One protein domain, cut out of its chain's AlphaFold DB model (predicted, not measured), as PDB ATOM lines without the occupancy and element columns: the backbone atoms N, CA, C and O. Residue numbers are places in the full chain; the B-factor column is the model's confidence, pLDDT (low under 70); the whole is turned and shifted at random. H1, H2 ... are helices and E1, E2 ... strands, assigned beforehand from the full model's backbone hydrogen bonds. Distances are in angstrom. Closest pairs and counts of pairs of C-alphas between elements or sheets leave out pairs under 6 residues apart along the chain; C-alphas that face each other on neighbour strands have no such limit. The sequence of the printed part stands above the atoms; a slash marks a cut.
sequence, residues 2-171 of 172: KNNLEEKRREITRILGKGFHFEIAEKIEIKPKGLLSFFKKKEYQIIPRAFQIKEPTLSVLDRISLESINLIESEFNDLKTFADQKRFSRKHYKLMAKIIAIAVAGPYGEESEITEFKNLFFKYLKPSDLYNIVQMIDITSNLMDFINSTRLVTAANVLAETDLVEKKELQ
ATOM      1  N   LYS A   2     179.709 190.675 215.098       50.19
ATOM      2  CA  LYS A   2     180.240 189.913 213.937       50.19
ATOM      3  C   LYS A   2     179.212 189.046 213.174       50.19
ATOM      4  O   LYS A   2     179.298 188.985 211.956       50.19
ATOM      5  N   ASN A   3     178.218 188.446 213.845       57.94
ATOM      6  CA  ASN A   3     177.243 187.556 213.178       57.94
ATOM      7  C   ASN A   3     176.360 188.258 212.133       57.94
ATOM      8  O   ASN A   3     176.145 187.708 211.062       57.94
ATOM      9  N   ASN A   4     175.924 189.495 212.393       73.38
ATOM     10  CA  ASN A   4     175.012 190.220 211.496       73.38
ATOM     11  C   ASN A   4     175.677 190.583 210.153       73.38
ATOM     12  O   ASN A   4     175.034 190.554 209.110       73.38
ATOM     13  N   LEU A   5     176.979 190.897 210.166       65.81
ATOM     14  CA  LEU A   5     177.712 191.250 208.946       65.81
ATOM     15  C   LEU A   5     177.908 190.028 208.040       65.81
ATOM     16  O   LEU A   5     177.739 190.123 206.829       65.81
ATOM     17  N   GLU A   6     178.236 188.885 208.634       69.12
ATOM     18  CA  GLU A   6     178.418 187.626 207.910       69.12
ATOM     19  C   GLU A   6     177.088 187.071 207.381       69.12
ATOM     20  O   GLU A   6     177.039 186.557 206.267       69.12
ATOM     21  N   GLU A   7     175.991 187.234 208.121       71.69
ATOM     22  CA  GLU A   7     174.639 186.903 207.648       71.69
ATOM     23  C   GLU A   7     174.225 187.775 206.461       71.69
ATOM     24  O   GLU A   7     173.846 187.237 205.422       71.69
ATOM     25  N   LYS A   8     174.398 189.100 206.560       63.81
ATOM     26  CA  LYS A   8     174.140 190.024 205.445       63.81
ATOM     27  C   LYS A   8     174.991 189.701 204.223       63.81
ATOM     28  O   LYS A   8     174.486 189.716 203.106       63.81
ATOM     29  N   ARG A   9     176.272 189.374 204.420       62.22
ATOM     30  CA  ARG A   9     177.164 188.936 203.338       62.22
ATOM     31  C   ARG A   9     176.644 187.672 202.666       62.22
ATOM     32  O   ARG A   9     176.546 187.653 201.447       62.22
ATOM     33  N   ARG A  10     176.256 186.648 203.434       67.81
ATOM     34  CA  ARG A  10     175.676 185.408 202.884       67.81
ATOM     35  C   ARG A  10     174.379 185.660 202.134       67.81
ATOM     36  O   ARG A  10     174.153 185.040 201.099       67.81
ATOM     37  N   GLU A  11     173.534 186.545 202.647       65.06
ATOM     38  CA  GLU A  11     172.278 186.914 202.006       65.06
ATOM     39  C   GLU A  11     172.528 187.626 200.672       65.06
ATOM     40  O   GLU A  11     171.968 187.214 199.657       65.06
ATOM     41  N   ILE A  12     173.470 188.575 200.633       63.28
ATOM     42  CA  ILE A  12     173.934 189.224 199.398       63.28
ATOM     43  C   ILE A  12     174.509 188.184 198.428       63.28
ATOM     44  O   ILE A  12     174.065 188.110 197.290       63.28
ATOM     45  N   THR A  13     175.430 187.315 198.855       61.34
ATOM     46  CA  THR A  13     176.009 186.267 197.992       61.34
ATOM     47  C   THR A  13     174.948 185.314 197.439       61.34
ATOM     48  O   THR A  13     175.016 184.906 196.280       61.34
ATOM     49  N   ARG A  14     173.936 184.971 198.242       68.44
ATOM     50  CA  ARG A  14     172.808 184.144 197.802       68.44
ATOM     51  C   ARG A  14     171.962 184.865 196.752       68.44
ATOM     52  O   ARG A  14     171.593 184.229 195.766       68.44
ATOM     53  N   ILE A  15     171.670 186.150 196.964       67.56
ATOM     54  CA  ILE A  15     170.964 187.003 195.999       67.56
ATOM     55  C   ILE A  15     171.747 187.069 194.681       67.56
ATOM     56  O   ILE A  15     171.151 186.925 193.620       67.56
ATOM     57  N   LEU A  16     173.074 187.196 194.746       62.38
ATOM     58  CA  LEU A  16     173.936 187.276 193.565       62.38
ATOM     59  C   LEU A  16     173.933 185.984 192.743       62.38
ATOM     60  O   LEU A  16     173.806 186.038 191.530       62.38
ATOM     61  N   GLY A  17     174.037 184.818 193.386       65.19
ATOM     62  CA  GLY A  17     174.160 183.551 192.655       65.19
ATOM     63  C   GLY A  17     172.843 182.930 192.177       65.19
ATOM     64  O   GLY A  17     172.851 182.110 191.263       65.19
ATOM     65  N   LYS A  18     171.705 183.239 192.818       67.94
ATOM     66  CA  LYS A  18     170.402 182.605 192.514       67.94
ATOM     67  C   LYS A  18     169.298 183.602 192.158       67.94
ATOM     68  O   LYS A  18     168.160 183.186 191.913       67.94
ATOM     69  N   GLY A  19     169.613 184.895 192.143       72.56
ATOM     70  CA  GLY A  19     168.611 185.948 192.106       72.56
ATOM     71  C   GLY A  19     167.877 186.097 193.439       72.56
ATOM     72  O   GLY A  19     168.158 185.401 194.424       72.56
ATOM     73  N   PHE A  20     166.884 186.982 193.475       81.88
ATOM     74  CA  PHE A  20     166.051 187.184 194.656       81.88
ATOM     75  C   PHE A  20     164.578 186.904 194.389       81.88
ATOM     76  O   PHE A  20     164.088 187.032 193.268       81.88
ATOM     77  N   HIS A  21     163.885 186.487 195.445       85.25
ATOM     78  CA  HIS A  21     162.474 186.132 195.397       85.25
ATOM     79  C   HIS A  21     161.670 187.169 196.169       85.25
ATOM     80  O   HIS A  21     162.125 187.661 197.203       85.25
ATOM     81  N   PHE A  22     160.472 187.467 195.690       86.62
ATOM     82  CA  PHE A  22     159.497 188.254 196.429       86.62
ATOM     83  C   PHE A  22     158.098 187.694 196.196       86.62
ATOM     84  O   PHE A  22     157.827 187.057 195.179       86.62
ATOM     85  N   GLU A  23     157.207 187.923 197.150       85.81
ATOM     86  CA  GLU A  23     155.835 187.433 197.097       85.81
ATOM     87  C   GLU A  23     154.859 188.601 197.097       85.81
ATOM     88  O   GLU A  23     155.067 189.607 197.778       85.81
ATOM     89  N   ILE A  24     153.769 188.454 196.349       88.38
ATOM     90  CA  ILE A  24     152.631 189.367 196.408       88.38
ATOM     91  C   ILE A  24     151.427 188.648 197.014       88.38
ATOM     92  O   ILE A  24     151.160 187.485 196.714       88.38
ATOM     93  N   ALA A  25     150.671 189.366 197.840       83.50
ATOM     94  CA  ALA A  25     149.389 188.911 198.362       83.50
ATOM     95  C   ALA A  25     148.266 189.356 197.412       83.50
ATOM     96  O   ALA A  25     147.689 190.438 197.570       83.50
ATOM     97  N   GLU A  26     147.968 188.539 196.403       80.69
ATOM     98  CA  GLU A  26     146.926 188.845 195.426       80.69
ATOM     99  C   GLU A  26     145.532 188.611 196.025       80.69
ATOM    100  O   GLU A  26     145.254 187.554 196.584       80.69
ATOM    101  N   LYS A  27     144.632 189.596 195.907       76.81
ATOM    102  CA  LYS A  27     143.235 189.477 196.359       76.81
ATOM    103  C   LYS A  27     142.334 189.105 195.184       76.81
ATOM    104  O   LYS A  27     142.054 189.959 194.343       76.81
ATOM    105  N   ILE A  28     141.845 187.870 195.155       75.19
ATOM    106  CA  ILE A  28     140.914 187.376 194.133       75.19
ATOM    107  C   ILE A  28     139.492 187.396 194.690       75.19
ATOM    108  O   ILE A  28     139.242 186.947 195.806       75.19
ATOM    109  N   GLU A  29     138.557 187.948 193.919       73.31
ATOM    110  CA  GLU A  29     137.134 187.962 194.266       73.31
ATOM    111  C   GLU A  29     136.521 186.583 193.995       73.31
ATOM    112  O   GLU A  29     136.535 186.098 192.860       73.31
ATOM    113  N   ILE A  30     135.953 185.960 195.026       72.25
ATOM    114  CA  ILE A  30     135.169 184.736 194.874       72.25
ATOM    115  C   ILE A  30     133.750 185.165 194.498       72.25
ATOM    116  O   ILE A  30     133.048 185.790 195.292       72.25
ATOM    117  N   LYS A  31     133.305 184.833 193.279       62.44
ATOM    118  CA  LYS A  31     131.910 185.060 192.877       62.44
ATOM    119  C   LYS A  31     131.008 184.046 193.593       62.44
ATOM    120  O   LYS A  31     131.141 182.848 193.322       62.44
ATOM    121  N   PRO A  32     130.076 184.474 194.462       57.94
ATOM    122  CA  PRO A  32     129.148 183.541 195.083       57.94
ATOM    123  C   PRO A  32     128.213 182.957 194.012       57.94
ATOM    124  O   PRO A  32     127.562 183.690 193.272       57.94
ATOM    125  N   LYS A  33     128.140 181.624 193.903       55.44
ATOM    126  CA  LYS A  33     127.212 180.943 192.982       55.44
ATOM    127  C   LYS A  33     125.783 180.952 193.559       55.44
ATOM    128  O   LYS A  33     125.590 180.536 194.701       55.44
ATOM    129  N   GLY A  34     124.786 181.396 192.777       60.28
ATOM    130  CA  GLY A  34     123.343 181.261 193.075       60.28
ATOM    131  C   GLY A  34     122.473 182.498 192.767       60.28
ATOM    132  O   GLY A  34     122.982 183.611 192.681       60.28
ATOM    133  N   LEU A  35     121.143 182.319 192.648       56.50
ATOM    134  CA  LEU A  35     120.169 183.394 192.341       56.50
ATOM    135  C   LEU A  35     120.087 184.512 193.411       56.50
ATOM    136  O   LEU A  35     119.663 185.619 193.098       56.50
ATOM    137  N   LEU A  36     120.533 184.264 194.650       54.25
ATOM    138  CA  LEU A  36     120.623 185.267 195.731       54.25
ATOM    139  C   LEU A  36     121.976 186.006 195.790       54.25
ATOM    140  O   LEU A  36     122.291 186.660 196.787       54.25
ATOM    141  N   SER A  37     122.790 185.931 194.732       54.06
ATOM    142  CA  SER A  37     124.104 186.593 194.659       54.06
ATOM    143  C   SER A  37     124.053 188.118 194.862       54.06
ATOM    144  O   SER A  37     125.087 188.707 195.159       54.06
ATOM    145  N   PHE A  38     122.887 188.760 194.733       58.47
ATOM    146  CA  PHE A  38     122.728 190.209 194.899       58.47
ATOM    147  C   PHE A  38     122.800 190.699 196.357       58.47
ATOM    148  O   PHE A  38     123.105 191.867 196.577       58.47
ATOM    149  N   PHE A  39     122.571 189.832 197.353       59.62
ATOM    150  CA  PHE A  39     122.568 190.217 198.779       59.62
ATOM    151  C   PHE A  39     123.784 189.711 199.569       59.62
ATOM    152  O   PHE A  39     123.921 190.010 200.756       59.62
ATOM    153  N   LYS A  40     124.679 188.936 198.944       60.84
ATOM    154  CA  LYS A  40     125.874 188.403 199.613       60.84
ATOM    155  C   LYS A  40     127.037 189.390 199.498       60.84
ATOM    156  O   LYS A  40     127.336 189.882 198.413       60.84
ATOM    157  N   LYS A  41     127.698 189.678 200.627       59.53
ATOM    158  CA  LYS A  41     128.924 190.492 200.663       59.53
ATOM    159  C   LYS A  41     130.005 189.824 199.804       59.53
ATOM    160  O   LYS A  41     130.118 188.603 199.804       59.53
ATOM    161  N   LYS A  42     130.789 190.633 199.085       62.47
ATOM    162  CA  LYS A  42     131.924 190.151 198.287       62.47
ATOM    163  C   LYS A  42     132.942 189.466 199.197       62.47
ATOM    164  O   LYS A  42     133.432 190.089 200.139       62.47
ATOM    165  N   GLU A  43     133.259 188.212 198.903       66.56
ATOM    166  CA  GLU A  43     134.315 187.457 199.575       66.56
ATOM    167  C   GLU A  43     135.596 187.517 198.740       66.56
ATOM    168  O   GLU A  43     135.567 187.384 197.514       66.56
ATOM    169  N   TYR A  44     136.728 187.740 199.404       73.62
ATOM    170  CA  TYR A  44     138.040 187.820 198.769       73.62
ATOM    171  C   TYR A  44     138.955 186.747 199.345       73.62
ATOM    172  O   TYR A  44     139.061 186.616 200.564       73.62
ATOM    173  N   GLN A  45     139.660 186.033 198.474       75.56
ATOM    174  CA  GLN A  45     140.741 185.133 198.856       75.56
ATOM    175  C   GLN A  45     142.084 185.822 198.637       75.56
ATOM    176  O   GLN A  45     142.289 186.461 197.606       75.56
ATOM    177  N   ILE A  46     142.994 185.696 199.603       79.88
ATOM    178  CA  ILE A  46     144.379 186.154 199.468       79.88
ATOM    179  C   ILE A  46     145.209 184.961 198.996       79.88
ATOM    180  O   ILE A  46     145.336 183.987 199.736       79.88
ATOM    181  N   ILE A  47     145.747 185.028 197.780       80.25
ATOM    182  CA  ILE A  47     146.630 184.000 197.223       80.25
ATOM    183  C   ILE A  47     148.057 184.562 197.167       80.25
ATOM    184  O   ILE A  47     148.272 185.590 196.517       80.25
ATOM    185  N   PRO A  48     149.036 183.936 197.846       82.25
ATOM    186  CA  PRO A  48     150.434 184.314 197.703       82.25
ATOM    187  C   PRO A  48     150.939 183.890 196.318       82.25
ATOM    188  O   PRO A  48     150.809 182.728 195.929       82.25
ATOM    189  N   ARG A  49     151.516 184.830 195.566       87.88
ATOM    190  CA  ARG A  49     152.161 184.562 194.275       87.88
ATOM    191  C   ARG A  49     153.629 184.964 194.355       87.88
ATOM    192  O   ARG A  49     153.937 186.131 194.596       87.88
ATOM    193  N   ALA A  50     154.514 183.987 194.176       87.38
ATOM    194  CA  ALA A  50     155.958 184.171 194.240       87.38
ATOM    195  C   ALA A  50     156.535 184.537 192.869       87.38
ATOM    196  O   ALA A  50     156.155 183.968 191.846       87.38
ATOM    197  N   PHE A  51     157.483 185.466 192.878       91.19
ATOM    198  CA  PHE A  51     158.245 185.917 191.722       91.19
ATOM    199  C   PHE A  51     159.735 185.790 192.008       91.19
ATOM    200  O   PHE A  51     160.169 185.909 193.155       91.19
ATOM    201  N   GLN A  52     160.514 185.569 190.953       88.69
ATOM    202  CA  GLN A  52     161.966 185.495 191.018       88.69
ATOM    203  C   GLN A  52     162.558 186.481 190.016       88.69
ATOM    204  O   GLN A  52     162.237 186.432 188.832       88.69
ATOM    205  N   ILE A  53     163.452 187.340 190.494       88.44
ATOM    206  CA  ILE A  53     164.329 188.147 189.651       88.44
ATOM    207  C   ILE A  53     165.663 187.424 189.611       88.44
ATOM    208  O   ILE A  53     166.337 187.299 190.634       88.44
ATOM    209  N   LYS A  54     165.998 186.885 188.439       83.94
ATOM    210  CA  LYS A  54     167.301 186.265 188.183       83.94
ATOM    211  C   LYS A  54     168.364 187.349 188.017       83.94
ATOM    212  O   LYS A  54     168.043 188.532 187.937       83.94
ATOM    213  N   GLU A  55     169.620 186.929 187.948       79.81
ATOM    214  CA  GLU A  55     170.712 187.803 187.529       79.81
ATOM    215  C   GLU A  55     170.349 188.477 186.187       79.81
ATOM    216  O   GLU A  55     170.055 187.769 185.214       79.81
ATOM    217  N   PRO A  56     170.273 189.818 186.136       82.62
ATOM    218  CA  PRO A  56     169.885 190.521 184.925       82.62
ATOM    219  C   PRO A  56     171.001 190.428 183.881       82.62
ATOM    220  O   PRO A  56     172.164 190.707 184.157       82.62
ATOM    221  N   THR A  57     170.644 190.053 182.654       84.50
ATOM    222  CA  THR A  57     171.563 190.109 181.510       84.50
ATOM    223  C   THR A  57     171.764 191.554 181.058       84.50
ATOM    224  O   THR A  57     170.914 192.405 181.318       84.50
ATOM    225  N   LEU A  58     172.823 191.825 180.284       82.88
ATOM    226  CA  LEU A  58     173.072 193.161 179.721       82.88
ATOM    227  C   LEU A  58     171.844 193.719 178.977       82.88
ATOM    228  O   LEU A  58     171.432 194.845 179.212       82.88
ATOM    229  N   SER A  59     171.167 192.884 178.183       87.31
ATOM    230  CA  SER A  59     169.932 193.270 177.488       87.31
ATOM    231  C   SER A  59     168.778 193.659 178.422       87.31
ATOM    232  O   SER A  59     167.949 194.495 178.067       87.31
ATOM    233  N   VAL A  60     168.688 193.058 179.611       89.50
ATOM    234  CA  VAL A  60     167.690 193.419 180.627       89.50
ATOM    235  C   VAL A  60     168.079 194.737 181.290       89.50
ATOM    236  O   VAL A  60     167.213 195.590 181.482       89.50
ATOM    237  N   LEU A  61     169.367 194.934 181.580       87.31
ATOM    238  CA  LEU A  61     169.900 196.181 182.130       87.31
ATOM    239  C   LEU A  61     169.692 197.363 181.184       87.31
ATOM    240  O   LEU A  61     169.264 198.422 181.639       87.31
ATOM    241  N   ASP A  62     169.890 197.180 179.879       88.12
ATOM    242  CA  ASP A  62     169.630 198.215 178.873       88.12
ATOM    243  C   ASP A  62     168.160 198.655 178.903       88.12
ATOM    244  O   ASP A  62     167.845 199.847 178.953       88.12
ATOM    245  N   ARG A  63     167.231 197.689 178.953       89.88
ATOM    246  CA  ARG A  63     165.788 197.966 179.049       89.88
ATOM    247  C   ARG A  63     165.428 198.677 180.352       89.88
ATOM    248  O   ARG A  63     164.642 199.621 180.332       89.88
ATOM    249  N   ILE A  64     165.996 198.242 181.477       89.69
ATOM    250  CA  ILE A  64     165.801 198.893 182.780       89.69
ATOM    251  C   ILE A  64     166.347 200.322 182.753       89.69
ATOM    252  O   ILE A  64     165.686 201.231 183.254       89.69
ATOM    253  N   SER A  65     167.510 200.539 182.145       84.25
ATOM    254  CA  SER A  65     168.157 201.849 182.061       84.25
ATOM    255  C   SER A  65     167.305 202.837 181.267       84.25
ATOM    256  O   SER A  65     167.084 203.955 181.730       84.25
ATOM    257  N   LEU A  66     166.728 202.407 180.138       85.62
ATOM    258  CA  LEU A  66     165.795 203.222 179.348       85.62
ATOM    259  C   LEU A  66     164.586 203.696 180.166       85.62
ATOM    260  O   LEU A  66     164.172 204.851 180.061       85.62
ATOM    261  N   GLU A  67     164.025 202.830 181.011       83.81
ATOM    262  CA  GLU A  67     162.912 203.208 181.887       83.81
ATOM    263  C   GLU A  67     163.358 204.073 183.071       83.81
ATOM    264  O   GLU A  67     162.616 204.955 183.506       83.81
ATOM    265  N   SER A  68     164.573 203.845 183.571       75.69
ATOM    266  CA  SER A  68     165.147 204.547 184.722       75.69
ATOM    267  C   SER A  68     165.528 205.991 184.400       75.69
ATOM    268  O   SER A  68     165.458 206.837 185.283       75.69
ATOM    269  N   ILE A  69     165.828 206.325 183.139       71.12
ATOM    270  CA  ILE A  69     166.021 207.722 182.700       71.12
ATOM    271  C   ILE A  69     164.807 208.588 183.073       71.12
ATOM    272  O   ILE A  69     164.968 209.692 183.589       71.12
ATOM    273  N   ASN A  70     163.590 208.057 182.921       65.94
ATOM    274  CA  ASN A  70     162.348 208.757 183.278       65.94
ATOM    275  C   ASN A  70     162.125 208.881 184.799       65.94
ATOM    276  O   ASN A  70     161.197 209.555 185.240       65.94
ATOM    277  N   LEU A  71     162.934 208.186 185.599       65.56
ATOM    278  CA  LEU A  71     162.944 208.218 187.061       65.56
ATOM    279  C   LEU A  71     163.945 209.263 187.598       65.56
ATOM    280  O   LEU A  71     163.789 209.747 188.717       65.56
ATOM    281  N   ILE A  72     164.973 209.591 186.803       59.59
ATOM    282  CA  ILE A  72     166.138 210.420 187.163       59.59
ATOM    283  C   ILE A  72     165.869 211.921 186.996       59.59
ATOM    284  O   ILE A  72     166.664 212.739 187.458       59.59
ATOM    285  N   GLU A  73     164.730 212.319 186.428       51.66
ATOM    286  CA  GLU A  73     164.309 213.720 186.401       51.66
ATOM    287  C   GLU A  73     163.945 214.186 187.835       51.66
ATOM    288  O   GLU A  73     162.789 214.228 188.243       51.66
ATOM    289  N   SER A  74     164.995 214.517 188.604       47.56
ATOM    290  CA  SER A  74     165.097 215.253 189.877       47.56
ATOM    291  C   SER A  74     165.148 214.540 191.243       47.56
ATOM    292  O   SER A  74     165.489 215.228 192.202       47.56
ATOM    293  N   GLU A  75     164.903 213.228 191.403       52.97
ATOM    294  CA  GLU A  75     164.717 212.689 192.775       52.97
ATOM    295  C   GLU A  75     165.469 211.405 193.154       52.97
ATOM    296  O   GLU A  75     165.617 211.171 194.343       52.97
ATOM    297  N   PHE A  76     165.968 210.566 192.237       53.53
ATOM    298  CA  PHE A  76     166.320 209.184 192.620       53.53
ATOM    299  C   PHE A  76     167.630 209.008 193.413       53.53
ATOM    300  O   PHE A  76     167.703 208.149 194.291       53.53
ATOM    301  N   ASN A  77     168.651 209.830 193.150       51.38
ATOM    302  CA  ASN A  77     169.994 209.633 193.718       51.38
ATOM    303  C   ASN A  77     170.179 210.189 195.146       51.38
ATOM    304  O   ASN A  77     171.118 209.787 195.834       51.38
ATOM    305  N   ASP A  78     169.282 211.059 195.621       48.31
ATOM    306  CA  ASP A  78     169.372 211.673 196.960       48.31
ATOM    307  C   ASP A  78     168.543 210.945 198.037       48.31
ATOM    308  O   ASP A  78     168.552 211.325 199.210       48.31
ATOM    309  N   LEU A  79     167.862 209.853 197.685       51.19
ATOM    310  CA  LEU A  79     166.915 209.150 198.559       51.19
ATOM    311  C   LEU A  79     167.619 208.150 199.468       51.19
ATOM    312  O   LEU A  79     167.403 206.941 199.428       51.19
ATOM    313  N   LYS A  80     168.457 208.661 200.361       50.53
ATOM    314  CA  LYS A  80     169.107 207.824 201.375       50.53
ATOM    315  C   LYS A  80     168.126 207.342 202.460       50.53
ATOM    316  O   LYS A  80     168.509 206.510 203.280       50.53
ATOM    317  N   THR A  81     166.868 207.818 202.473       50.44
ATOM    318  CA  THR A  81     165.941 207.603 203.599       50.44
ATOM    319  C   THR A  81     164.480 207.353 203.191       50.44
ATOM    320  O   THR A  81     163.940 207.980 202.285       50.44
ATOM    321  N   PHE A  82     163.775 206.503 203.955       49.09
ATOM    322  CA  PHE A  82     162.319 206.267 203.853       49.09
ATOM    323  C   PHE A  82     161.460 207.546 203.893       49.09
ATOM    324  O   PHE A  82     160.361 207.564 203.342       49.09
ATOM    325  N   ALA A  83     161.934 208.608 204.554       49.69
ATOM    326  CA  ALA A  83     161.217 209.878 204.682       49.69
ATOM    327  C   ALA A  83     160.987 210.570 203.327       49.69
ATOM    328  O   ALA A  83     159.966 211.237 203.142       49.69
ATOM    329  N   ASP A  84     161.882 210.339 202.369       55.12
ATOM    330  CA  ASP A  84     161.850 210.986 201.064       55.12
ATOM    331  C   ASP A  84     160.943 210.253 200.057       55.12
ATOM    332  O   ASP A  84     160.533 210.828 199.051       55.12
ATOM    333  N   GLN A  85     160.481 209.034 200.384       53.38
ATOM    334  CA  GLN A  85     159.480 208.296 199.592       53.38
ATOM    335  C   GLN A  85     158.156 209.065 199.454       53.38
ATOM    336  O   GLN A  85     157.407 208.866 198.498       53.38
ATOM    337  N   LYS A  86     157.853 209.983 200.384       54.44
ATOM    338  CA  LYS A  86     156.663 210.848 200.306       54.44
ATOM    339  C   LYS A  86     156.695 211.834 199.134       54.44
ATOM    340  O   LYS A  86     155.645 212.377 198.805       54.44
ATOM    341  N   ARG A  87     157.860 212.070 198.520       63.38
ATOM    342  CA  ARG A  87     158.005 212.941 197.341       63.38
ATOM    343  C   ARG A  87     157.622 212.239 196.045       63.38
ATOM    344  O   ARG A  87     157.164 212.876 195.100       63.38
ATOM    345  N   PHE A  88     157.689 210.909 196.030       71.06
ATOM    346  CA  PHE A  88     157.375 210.161 194.833       71.06
ATOM    347  C   PHE A  88     155.906 210.272 194.438       71.06
ATOM    348  O   PHE A  88     154.984 209.877 195.157       71.06
ATOM    349  N   SER A  89     155.699 210.747 193.215       81.31
ATOM    350  CA  SER A  89     154.402 210.734 192.566       81.31
ATOM    351  C   SER A  89     153.945 209.307 192.245       81.31
ATOM    352  O   SER A  89     154.725 208.363 192.096       81.31
ATOM    353  N   ARG A  90     152.640 209.158 192.004       85.25
ATOM    354  CA  ARG A  90     152.053 207.918 191.477       85.25
ATOM    355  C   ARG A  90     152.712 207.449 190.169       85.25
ATOM    356  O   ARG A  90     152.707 206.251 189.891       85.25
ATOM    357  N   LYS A  91     153.268 208.373 189.373       84.62
ATOM    358  CA  LYS A  91     154.000 208.043 188.143       84.62
ATOM    359  C   LYS A  91     155.316 207.330 188.462       84.62
ATOM    360  O   LYS A  91     155.587 206.313 187.833       84.62
ATOM    361  N   HIS A  92     156.054 207.777 189.479       85.56
ATOM    362  CA  HIS A  92     157.303 207.139 189.915       85.56
ATOM    363  C   HIS A  92     157.064 205.693 190.361       85.56
ATOM    364  O   HIS A  92     157.729 204.783 189.881       85.56
ATOM    365  N   TYR A  93     156.024 205.440 191.159       87.88
ATOM    366  CA  TYR A  93     155.673 204.069 191.552       87.88
ATOM    367  C   TYR A  93     155.260 203.184 190.371       87.88
ATOM    368  O   TYR A  93     155.544 201.987 190.355       87.88
ATOM    369  N   LYS A  94     154.610 203.759 189.352       91.25
ATOM    370  CA  LYS A  94     154.259 203.026 188.130       91.25
ATOM    371  C   LYS A  94     155.499 202.665 187.308       91.25
ATOM    372  O   LYS A  94     155.538 201.578 186.736       91.25
ATOM    373  N   LEU A  95     156.493 203.551 187.266       89.94
ATOM    374  CA  LEU A  95     157.787 203.290 186.638       89.94
ATOM    375  C   LEU A  95     158.567 202.217 187.403       89.94
ATOM    376  O   LEU A  95     159.000 201.251 186.787       89.94
ATOM    377  N   MET A  96     158.642 202.303 188.735       91.50
ATOM    378  CA  MET A  96     159.249 201.254 189.568       91.50
ATOM    379  C   MET A  96     158.608 199.888 189.306       91.50
ATOM    380  O   MET A  96     159.306 198.908 189.077       91.50
ATOM    381  N   ALA A  97     157.274 199.820 189.257       94.69
ATOM    382  CA  ALA A  97     156.575 198.581 188.926       94.69
ATOM    383  C   ALA A  97     156.936 198.050 187.526       94.69
ATOM    384  O   ALA A  97     156.992 196.837 187.335       94.69
ATOM    385  N   LYS A  98     157.204 198.934 186.555       94.88
ATOM    386  CA  LYS A  98     157.656 198.550 185.210       94.88
ATOM    387  C   LYS A  98     159.100 198.039 185.215       94.88
ATOM    388  O   LYS A  98     159.357 197.019 184.590       94.88
ATOM    389  N   ILE A  99     160.004 198.677 185.959       93.38
ATOM    390  CA  ILE A  99     161.388 198.205 186.146       93.38
ATOM    391  C   ILE A  99     161.388 196.786 186.724       93.38
ATOM    392  O   ILE A  99     162.030 195.889 186.182       93.38
ATOM    393  N   ILE A 100     160.596 196.555 187.774       94.44
ATOM    394  CA  ILE A 100     160.451 195.233 188.398       94.44
ATOM    395  C   ILE A 100     159.867 194.225 187.402       94.44
ATOM    396  O   ILE A 100     160.345 193.099 187.320       94.44
ATOM    397  N   ALA A 101     158.864 194.621 186.616       95.62
ATOM    398  CA  ALA A 101     158.276 193.766 185.585       95.62
ATOM    399  C   ALA A 101     159.288 193.330 184.522       95.62
ATOM    400  O   ALA A 101     159.321 192.153 184.176       95.62
ATOM    401  N   ILE A 102     160.138 194.245 184.051       94.44
ATOM    402  CA  ILE A 102     161.218 193.932 183.108       94.44
ATOM    403  C   ILE A 102     162.212 192.952 183.742       94.44
ATOM    404  O   ILE A 102     162.573 191.958 183.116       94.44
ATOM    405  N   ALA A 103     162.609 193.189 184.997       92.94
ATOM    406  CA  ALA A 103     163.547 192.323 185.712       92.94
ATOM    407  C   ALA A 103     162.996 190.903 185.948       92.94
ATOM    408  O   ALA A 103     163.745 189.931 185.886       92.94
ATOM    409  N   VAL A 104     161.689 190.772 186.198       93.88
ATOM    410  CA  VAL A 104     161.006 189.476 186.360       93.88
ATOM    411  C   VAL A 104     160.840 188.753 185.022       93.88
ATOM    412  O   VAL A 104     161.083 187.551 184.954       93.88
ATOM    413  N   ALA A 105     160.435 189.462 183.965       93.62
ATOM    414  CA  ALA A 105     160.217 188.867 182.645       93.62
ATOM    415  C   ALA A 105     161.541 188.441 181.978       93.62
ATOM    416  O   ALA A 105     161.600 187.461 181.236       93.62
ATOM    417  N   GLY A 106     162.633 189.147 182.281       90.62
ATOM    418  CA  GLY A 106     163.969 188.801 181.814       90.62
ATOM    419  C   GLY A 106     164.194 189.095 180.321       90.62
ATOM    420  O   GLY A 106     163.479 189.905 179.720       90.62
ATOM    421  N   PRO A 107     165.215 188.478 179.696       87.69
ATOM    422  CA  PRO A 107     165.690 188.879 178.367       87.69
ATOM    423  C   PRO A 107     164.684 188.628 177.240       87.69
ATOM    424  O   PRO A 107     164.683 189.369 176.261       87.69
ATOM    425  N   TYR A 108     163.823 187.620 177.383       86.94
ATOM    426  CA  TYR A 108     162.837 187.222 176.371       86.94
ATOM    427  C   TYR A 108     161.407 187.662 176.717       86.94
ATOM    428  O   TYR A 108     160.464 187.234 176.062       86.94
ATOM    429  N   GLY A 109     161.244 188.501 177.745       87.94
ATOM    430  CA  GLY A 109     159.939 188.987 178.178       87.94
ATOM    431  C   GLY A 109     159.289 189.902 177.144       87.94
ATOM    432  O   GLY A 109     159.842 190.966 176.822       87.94
ATOM    433  N   GLU A 110     158.109 189.508 176.663       92.62
ATOM    434  CA  GLU A 110     157.311 190.302 175.728       92.62
ATOM    435  C   GLU A 110     156.628 191.494 176.417       92.62
ATOM    436  O   GLU A 110     156.369 191.498 177.622       92.62
ATOM    437  N   GLU A 111     156.297 192.534 175.645       92.75
ATOM    438  CA  GLU A 111     155.715 193.772 176.189       92.75
ATOM    439  C   GLU A 111     154.330 193.553 176.834       92.75
ATOM    440  O   GLU A 111     153.941 194.266 177.767       92.75
ATOM    441  N   SER A 112     153.591 192.546 176.362       94.50
ATOM    442  CA  SER A 112     152.304 192.122 176.921       94.50
ATOM    443  C   SER A 112     152.464 191.573 178.343       94.50
ATOM    444  O   SER A 112     151.801 192.058 179.263       94.50
ATOM    445  N   GLU A 113     153.399 190.643 178.536       93.56
ATOM    446  CA  GLU A 113     153.749 190.044 179.827       93.56
ATOM    447  C   GLU A 113     154.282 191.102 180.803       93.56
ATOM    448  O   GLU A 113     153.823 191.210 181.941       93.56
ATOM    449  N   ILE A 114     155.183 191.971 180.340       95.12
ATOM    450  CA  ILE A 114     155.719 193.072 181.154       95.12
ATOM    451  C   ILE A 114     154.607 194.023 181.583       95.12
ATOM    452  O   ILE A 114     154.587 194.502 182.720       95.12
ATOM    453  N   THR A 115     153.647 194.301 180.702       96.00
ATOM    454  CA  THR A 115     152.492 195.126 181.052       96.00
ATOM    455  C   THR A 115     151.593 194.449 182.082       96.00
ATOM    456  O   THR A 115     151.121 195.139 182.992       96.00
ATOM    457  N   GLU A 116     151.387 193.136 181.988       94.81
ATOM    458  CA  GLU A 116     150.657 192.358 182.989       94.81
ATOM    459  C   GLU A 116     151.346 192.440 184.359       94.81
ATOM    460  O   GLU A 116     150.731 192.898 185.327       94.81
ATOM    461  N   PHE A 117     152.636 192.101 184.431       95.44
ATOM    462  CA  PHE A 117     153.420 192.158 185.666       95.44
ATOM    463  C   PHE A 117     153.483 193.565 186.250       95.44
ATOM    464  O   PHE A 117     153.240 193.746 187.441       95.44
ATOM    465  N   LYS A 118     153.694 194.594 185.426       95.62
ATOM    466  CA  LYS A 118     153.667 195.995 185.866       95.62
ATOM    467  C   LYS A 118     152.341 196.335 186.539       95.62
ATOM    468  O   LYS A 118     152.330 196.942 187.608       95.62
ATOM    469  N   ASN A 119     151.217 195.980 185.912       95.50
ATOM    470  CA  ASN A 119     149.893 196.273 186.459       95.50
ATOM    471  C   ASN A 119     149.652 195.511 187.768       95.50
ATOM    472  O   ASN A 119     149.093 196.074 188.710       95.50
ATOM    473  N   LEU A 120     150.102 194.259 187.832       94.31
ATOM    474  CA  LEU A 120     150.024 193.411 189.013       94.31
ATOM    475  C   LEU A 120     150.829 194.000 190.181       94.31
ATOM    476  O   LEU A 120     150.287 194.229 191.264       94.31
ATOM    477  N   PHE A 121     152.098 194.324 189.944       94.62
ATOM    478  CA  PHE A 121     153.010 194.890 190.933       94.62
ATOM    479  C   PHE A 121     152.549 196.259 191.410       94.62
ATOM    480  O   PHE A 121     152.462 196.489 192.611       94.62
ATOM    481  N   PHE A 122     152.137 197.139 190.498       94.69
ATOM    482  CA  PHE A 122     151.618 198.455 190.859       94.69
ATOM    483  C   PHE A 122     150.342 198.389 191.715       94.69
ATOM    484  O   PHE A 122     150.074 199.293 192.507       94.69
ATOM    485  N   LYS A 123     149.530 197.340 191.541       93.19
ATOM    486  CA  LYS A 123     148.281 197.156 192.284       93.19
ATOM    487  C   LYS A 123     148.500 196.562 193.677       93.19
ATOM    488  O   LYS A 123     147.780 196.946 194.598       93.19
ATOM    489  N   TYR A 124     149.420 195.607 193.814       91.31
ATOM    490  CA  TYR A 124     149.528 194.780 195.023       91.31
ATOM    491  C   TYR A 124     150.783 195.025 195.867       91.31
ATOM    492  O   TYR A 124     150.756 194.705 197.054       91.31
ATOM    493  N   LEU A 125     151.849 195.607 195.311       90.50
ATOM    494  CA  LEU A 125     153.023 195.992 196.094       90.50
ATOM    495  C   LEU A 125     152.824 197.367 196.725       90.50
ATOM    496  O   LEU A 125     152.272 198.287 196.113       90.50
ATOM    497  N   LYS A 126     153.302 197.525 197.961       90.00
ATOM    498  CA  LYS A 126     153.315 198.837 198.607       90.00
ATOM    499  C   LYS A 126     154.426 199.698 197.993       90.00
ATOM    500  O   LYS A 126     155.437 199.159 197.544       90.00
ATOM    501  N   PRO A 127     154.301 201.034 198.052       87.00
ATOM    502  CA  PRO A 127     155.374 201.967 197.703       87.00
ATOM    503  C   PRO A 127     156.759 201.599 198.251       87.00
ATOM    504  O   PRO A 127     157.743 201.629 197.517       87.00
ATOM    505  N   SER A 128     156.821 201.190 199.522       83.56
ATOM    506  CA  SER A 128     158.054 200.746 200.178       83.56
ATOM    507  C   SER A 128     158.665 199.520 199.512       83.56
ATOM    508  O   SER A 128     159.880 199.432 199.367       83.56
ATOM    509  N   ASP A 129     157.821 198.576 199.102       88.38
ATOM    510  CA  ASP A 129     158.255 197.301 198.539       88.38
ATOM    511  C   ASP A 129     158.772 197.526 197.118       88.38
ATOM    512  O   ASP A 129     159.851 197.051 196.781       88.38
ATOM    513  N   LEU A 130     158.065 198.341 196.322       89.50
ATOM    514  CA  LEU A 130     158.524 198.778 195.000       89.50
ATOM    515  C   LEU A 130     159.911 199.431 195.080       89.50
ATOM    516  O   LEU A 130     160.809 199.067 194.327       89.50
ATOM    517  N   TYR A 131     160.095 200.356 196.023       85.62
ATOM    518  CA  TYR A 131     161.365 201.045 196.225       85.62
ATOM    519  C   TYR A 131     162.496 200.090 196.628       85.62
ATOM    520  O   TYR A 131     163.574 200.118 196.038       85.62
ATOM    521  N   ASN A 132     162.249 199.220 197.609       84.31
ATOM    522  CA  ASN A 132     163.245 198.264 198.090       84.31
ATOM    523  C   ASN A 132     163.667 197.276 196.996       84.31
ATOM    524  O   ASN A 132     164.854 196.994 196.859       84.31
ATOM    525  N   ILE A 133     162.715 196.783 196.199       88.94
ATOM    526  CA  ILE A 133     162.995 195.861 195.092       88.94
ATOM    527  C   ILE A 133     163.823 196.565 194.009       88.94
ATOM    528  O   ILE A 133     164.809 195.997 193.548       88.94
ATOM    529  N   VAL A 134     163.477 197.801 193.628       87.81
ATOM    530  CA  VAL A 134     164.250 198.566 192.631       87.81
ATOM    531  C   VAL A 134     165.667 198.868 193.119       87.81
ATOM    532  O   VAL A 134     166.610 198.654 192.367       87.81
ATOM    533  N   GLN A 135     165.845 199.288 194.376       83.56
ATOM    534  CA  GLN A 135     167.189 199.459 194.946       83.56
ATOM    535  C   GLN A 135     167.988 198.156 194.931       83.56
ATOM    536  O   GLN A 135     169.187 198.164 194.679       83.56
ATOM    537  N   MET A 136     167.336 197.026 195.206       83.06
ATOM    538  CA  MET A 136     168.010 195.735 195.179       83.06
ATOM    539  C   MET A 136     168.480 195.383 193.765       83.06
ATOM    540  O   MET A 136     169.617 194.949 193.611       83.06
ATOM    541  N   ILE A 137     167.651 195.649 192.746       86.31
ATOM    542  CA  ILE A 137     168.031 195.522 191.332       86.31
ATOM    543  C   ILE A 137     169.249 196.407 191.026       86.31
ATOM    544  O   ILE A 137     170.234 195.899 190.493       86.31
ATOM    545  N   ASP A 138     169.224 197.685 191.406       84.00
ATOM    546  CA  ASP A 138     170.322 198.633 191.168       84.00
ATOM    547  C   ASP A 138     171.640 198.180 191.822       84.00
ATOM    548  O   ASP A 138     172.663 198.043 191.152       84.00
ATOM    549  N   ILE A 139     171.605 197.819 193.110       81.62
ATOM    550  CA  ILE A 139     172.776 197.308 193.840       81.62
ATOM    551  C   ILE A 139     173.341 196.053 193.163       81.62
ATOM    552  O   ILE A 139     174.557 195.941 192.995       81.62
ATOM    553  N   THR A 140     172.482 195.104 192.774       80.44
ATOM    554  CA  THR A 140     172.941 193.878 192.102       80.44
ATOM    555  C   THR A 140     173.533 194.155 190.724       80.44
ATOM    556  O   THR A 140     174.527 193.529 190.367       80.44
ATOM    557  N   SER A 141     172.979 195.119 189.986       80.12
ATOM    558  CA  SER A 141     173.444 195.496 188.646       80.12
ATOM    559  C   SER A 141     174.819 196.162 188.713       80.12
ATOM    560  O   SER A 141     175.761 195.692 188.081       80.12
ATOM    561  N   ASN A 142     174.976 197.166 189.584       81.38
ATOM    562  CA  ASN A 142     176.244 197.873 189.788       81.38
ATOM    563  C   ASN A 142     177.371 196.932 190.242       81.38
ATOM    564  O   ASN A 142     178.519 197.053 189.812       81.38
ATOM    565  N   LEU A 143     177.056 195.964 191.109       80.25
ATOM    566  CA  LEU A 143     178.030 194.958 191.521       80.25
ATOM    567  C   LEU A 143     178.401 194.013 190.369       80.25
ATOM    568  O   LEU A 143     179.563 193.621 190.256       80.25
ATOM    569  N   MET A 144     177.446 193.660 189.510       78.12
ATOM    570  CA  MET A 144     177.714 192.803 188.359       78.12
ATOM    571  C   MET A 144     178.653 193.481 187.357       78.12
ATOM    572  O   MET A 144     179.617 192.867 186.896       78.12
ATOM    573  N   ASP A 145     178.445 194.770 187.096       80.50
ATOM    574  CA  ASP A 145     179.329 195.564 186.239       80.50
ATOM    575  C   ASP A 145     180.748 195.667 186.815       80.50
ATOM    576  O   ASP A 145     181.743 195.553 186.088       80.50
ATOM    577  N   PHE A 146     180.874 195.782 188.139       83.75
ATOM    578  CA  PHE A 146     182.172 195.734 188.813       83.75
ATOM    579  C   PHE A 146     182.875 194.371 188.655       83.75
ATOM    580  O   PHE A 146     184.074 194.313 188.369       83.75
ATOM    581  N   ILE A 147     182.149 193.257 188.798       79.44
ATOM    582  CA  ILE A 147     182.710 191.907 188.616       79.44
ATOM    583  C   ILE A 147     183.152 191.704 187.163       79.44
ATOM    584  O   ILE A 147     184.261 191.226 186.911       79.44
ATOM    585  N   ASN A 148     182.307 192.099 186.208       79.38
ATOM    586  CA  ASN A 148     182.588 191.970 184.781       79.38
ATOM    587  C   ASN A 148     183.805 192.805 184.363       79.38
ATOM    588  O   ASN A 148     184.696 192.291 183.682       79.38
ATOM    589  N   SER A 149     183.896 194.054 184.823       83.44
ATOM    590  CA  SER A 149     185.059 194.915 184.562       83.44
ATOM    591  C   SER A 149     186.341 194.379 185.211       83.44
ATOM    592  O   SER A 149     187.376 194.321 184.548       83.44
ATOM    593  N   THR A 150     186.287 193.890 186.455       82.06
ATOM    594  CA  THR A 150     187.448 193.275 187.130       82.06
ATOM    595  C   THR A 150     187.951 192.041 186.382       82.06
ATOM    596  O   THR A 150     189.159 191.870 186.201       82.06
ATOM    597  N   ARG A 151     187.037 191.184 185.908       80.00
ATOM    598  CA  ARG A 151     187.387 189.997 185.119       80.00
ATOM    599  C   ARG A 151     188.077 190.380 183.812       80.00
ATOM    600  O   ARG A 151     189.067 189.747 183.456       80.00
ATOM    601  N   LEU A 152     187.582 191.412 183.127       84.50
ATOM    602  CA  LEU A 152     188.181 191.911 181.890       84.50
ATOM    603  C   LEU A 152     189.600 192.447 182.123       84.50
ATOM    604  O   LEU A 152     190.517 192.062 181.406       84.50
ATOM    605  N   VAL A 153     189.791 193.276 183.153       84.75
ATOM    606  CA  VAL A 153     191.110 193.823 183.519       84.75
ATOM    607  C   VAL A 153     192.082 192.708 183.900       84.75
ATOM    608  O   VAL A 153     193.221 192.698 183.446       84.75
ATOM    609  N   THR A 154     191.629 191.733 184.689       84.75
ATOM    610  CA  THR A 154     192.468 190.594 185.092       84.75
ATOM    611  C   THR A 154     192.891 189.766 183.881       84.75
ATOM    612  O   THR A 154     194.065 189.440 183.748       84.75
ATOM    613  N   ALA A 155     191.960 189.464 182.970       81.56
ATOM    614  CA  ALA A 155     192.269 188.732 181.746       81.56
ATOM    615  C   ALA A 155     193.253 189.503 180.852       81.56
ATOM    616  O   ALA A 155     194.207 188.914 180.357       81.56
ATOM    617  N   ALA A 156     193.060 190.816 180.690       79.75
ATOM    618  CA  ALA A 156     193.965 191.661 179.917       79.75
ATOM    619  C   ALA A 156     195.386 191.684 180.508       79.75
ATOM    620  O   ALA A 156     196.355 191.592 179.759       79.75
ATOM    621  N   ASN A 157     195.513 191.749 181.836       76.62
ATOM    622  CA  ASN A 157     196.812 191.728 182.510       76.62
ATOM    623  C   ASN A 157     197.525 190.380 182.347       76.62
ATOM    624  O   ASN A 157     198.709 190.362 182.034       76.62
ATOM    625  N   VAL A 158     196.806 189.262 182.499       81.12
ATOM    626  CA  VAL A 158     197.376 187.921 182.284       81.12
ATOM    627  C   VAL A 158     197.847 187.754 180.840       81.12
ATOM    628  O   VAL A 158     198.949 187.266 180.623       81.12
ATOM    629  N   LEU A 159     197.050 188.205 179.864       78.62
ATOM    630  CA  LEU A 159     197.420 188.156 178.447       78.62
ATOM    631  C   LEU A 159     198.669 188.997 178.154       78.62
ATOM    632  O   LEU A 159     199.582 188.530 177.475       78.62
ATOM    633  N   ALA A 160     198.741 190.206 178.713       77.38
ATOM    634  CA  ALA A 160     199.909 191.067 178.578       77.38
ATOM    635  C   ALA A 160     201.164 190.443 179.212       77.38
ATOM    636  O   ALA A 160     202.248 190.557 178.649       77.38
ATOM    637  N   GLU A 161     201.039 189.763 180.354       74.00
ATOM    638  CA  GLU A 161     202.153 189.035 180.968       74.00
ATOM    639  C   GLU A 161     202.620 187.862 180.095       74.00
ATOM    640  O   GLU A 161     203.825 187.725 179.883       74.00
ATOM    641  N   THR A 162     201.712 187.067 179.519       70.31
ATOM    642  CA  THR A 162     202.081 185.993 178.575       70.31
ATOM    643  C   THR A 162     202.759 186.521 177.310       70.31
ATOM    644  O   THR A 162     203.792 185.982 176.917       70.31
ATOM    645  N   ASP A 163     202.275 187.624 176.732       69.06
ATOM    646  CA  ASP A 163     202.890 188.249 175.550       69.06
ATOM    647  C   ASP A 163     204.319 188.748 175.831       69.06
ATOM    648  O   ASP A 163     205.174 188.784 174.940       69.06
ATOM    649  N   LEU A 164     204.598 189.173 177.069       70.38
ATOM    650  CA  LEU A 164     205.933 189.595 177.497       70.38
ATOM    651  C   LEU A 164     206.876 188.406 177.725       70.38
ATOM    652  O   LEU A 164     208.080 188.550 177.509       70.38
ATOM    653  N   VAL A 165     206.351 187.255 178.155       69.00
ATOM    654  CA  VAL A 165     207.121 186.011 178.309       69.00
ATOM    655  C   VAL A 165     207.487 185.440 176.937       69.00
ATOM    656  O   VAL A 165     208.667 185.213 176.687       69.00
ATOM    657  N   GLU A 166     206.534 185.329 176.007       65.75
ATOM    658  CA  GLU A 166     206.799 184.819 174.649       65.75
ATOM    659  C   GLU A 166     207.816 185.681 173.884       65.75
ATOM    660  O   GLU A 166     208.701 185.167 173.203       65.75
ATOM    661  N   LYS A 167     207.756 187.012 174.029       66.38
ATOM    662  CA  LYS A 167     208.741 187.915 173.406       66.38
ATOM    663  C   LYS A 167     210.145 187.798 173.997       66.38
ATOM    664  O   LYS A 167     211.097 188.110 173.288       66.38
ATOM    665  N   LYS A 168     210.280 187.389 175.263       63.97
ATOM    666  CA  LYS A 168     211.587 187.111 175.875       63.97
ATOM    667  C   LYS A 168     212.163 185.789 175.378       63.97
ATOM    668  O   LYS A 168     213.332 185.758 175.030       63.97
ATOM    669  N   GLU A 169     211.343 184.747 175.264       61.78
ATOM    670  CA  GLU A 169     211.789 183.432 174.776       61.78
ATOM    671  C   GLU A 169     212.180 183.424 173.286       61.78
ATOM    672  O   GLU A 169     212.933 182.562 172.856       61.78
ATOM    673  N   LEU A 170     211.707 184.391 172.490       60.66
ATOM    674  CA  LEU A 170     212.091 184.563 171.079       60.66
ATOM    675  C   LEU A 170     213.374 185.394 170.871       60.66
ATOM    676  O   LEU A 170     213.785 185.592 169.726       60.66
ATOM    677  N   GLN A 171     213.963 185.940 171.941       52.88
ATOM    678  CA  GLN A 171     215.180 186.763 171.894       52.88
ATOM    679  C   GLN A 171     216.416 186.079 172.505       52.88
ATOM    680  O   GLN A 171     217.501 186.659 172.421       52.88
TER     681      GLN A 171
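What this domain is: This is residues 2 to 171 of the 172 residues of an uncharacterized protein of Epilithonimonas xixisoli (UniProt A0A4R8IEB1). A small helical body, with H4 in its middle between H2, H5 and the first part of H6, has three projections. The far part of H6, residues 146 to 169, sticks out as a long arm; the hairpin E1 and E2 runs past the body the other way, with residues 33 to 39 free at its tip; and residues 2 to 10 of H1 stick out sideways. The printed part has 170 residues with six named helices and two named strands in the order H1 E1 E2 H2 H3 H4 H5 H6; the sheet, E1 - E2, is antiparallel and the class is mostly helix. It is only just loose, close to extended, with a radius of gyration of the C-alphas of 22.7 A, and it spans 97 by 41 by 35 A, the length made by the arm and the hairpin's tip.

How they stand to each other: H1, residues 2 to 18, is close to but not clearly touching H6, residues 127 to 169, with the C-alphas of Leu 16 and Thr 140 closest at 6.8 A and the lines about perpendicular at 80 degrees. E1, residues 20 to 30, and E2, residues 43 to 53, form an antiparallel hairpin at 159 degrees; N 24 and O 49 are 2.9 A apart and N 47 and O 26 are 2.8 A apart, within hydrogen-bond range. H2, residues 58 to 69, touches the hub H4, residues 90 to 105, at a shallow tilt of 3 degrees, opposite ways, with the C-alphas of Ile 64 and Ile 99 closest at 5.6 A. H3, residues 82 to 87, only just touches H6, with 3 pairs of C-alphas within 8 A, the closest being Gln 85 and Ser 128 at 7.7 A. H4 touches H5, residues 111 to 124, at a steep tilt of 54 degrees, opposite ways, with the C-alphas of Lys 98 and Lys 118 closest at 4.8 A. H4 touches residues 127 to 137 alone of H6, at a steep tilt of 49 degrees, the same way, with the C-alphas of Met 96 and Leu 130 closest at 6.0 A. The closest C-alphas of E2 and H4, Ile 53 and Val 104, are 4.9 A apart, and those of E1 and H5, Ile 24 and Tyr 124, are 6.4 A apart. Every O i to N i+4 pair is within hydrogen-bond range in H1, H2, H4, H5 and H6; H3 has 0 of 2, beside 2 of 3 O i to N i+3 pairs.

Where its parts are: H1 begins at C-alpha 2, (180.240, 189.913, 213.937), and is 24.7 A long. E1 is 31.0 A and E2 31.6 A. H2 is 16.5 A, H3 10.3 A, H4 22.5 A and H5 19.8 A. H6 is 63.7 A, from C-alpha 127 at (155.374, 201.967, 197.703) to C-alpha 169 at (211.789, 183.432, 174.776).

The domain as a whole: The C-alphas of Leu 36 and Gln 171, the two farthest apart, are 97.5 A apart. The printed part has no cut. The links E1 to E2 and H2 to H3 are long, 12 residues each. Mean pLDDT of the printed part is 77.0; 54 residues are under 70, among them residues 8 to 18, 31 to 43, 70 to 87 and 165 to 171.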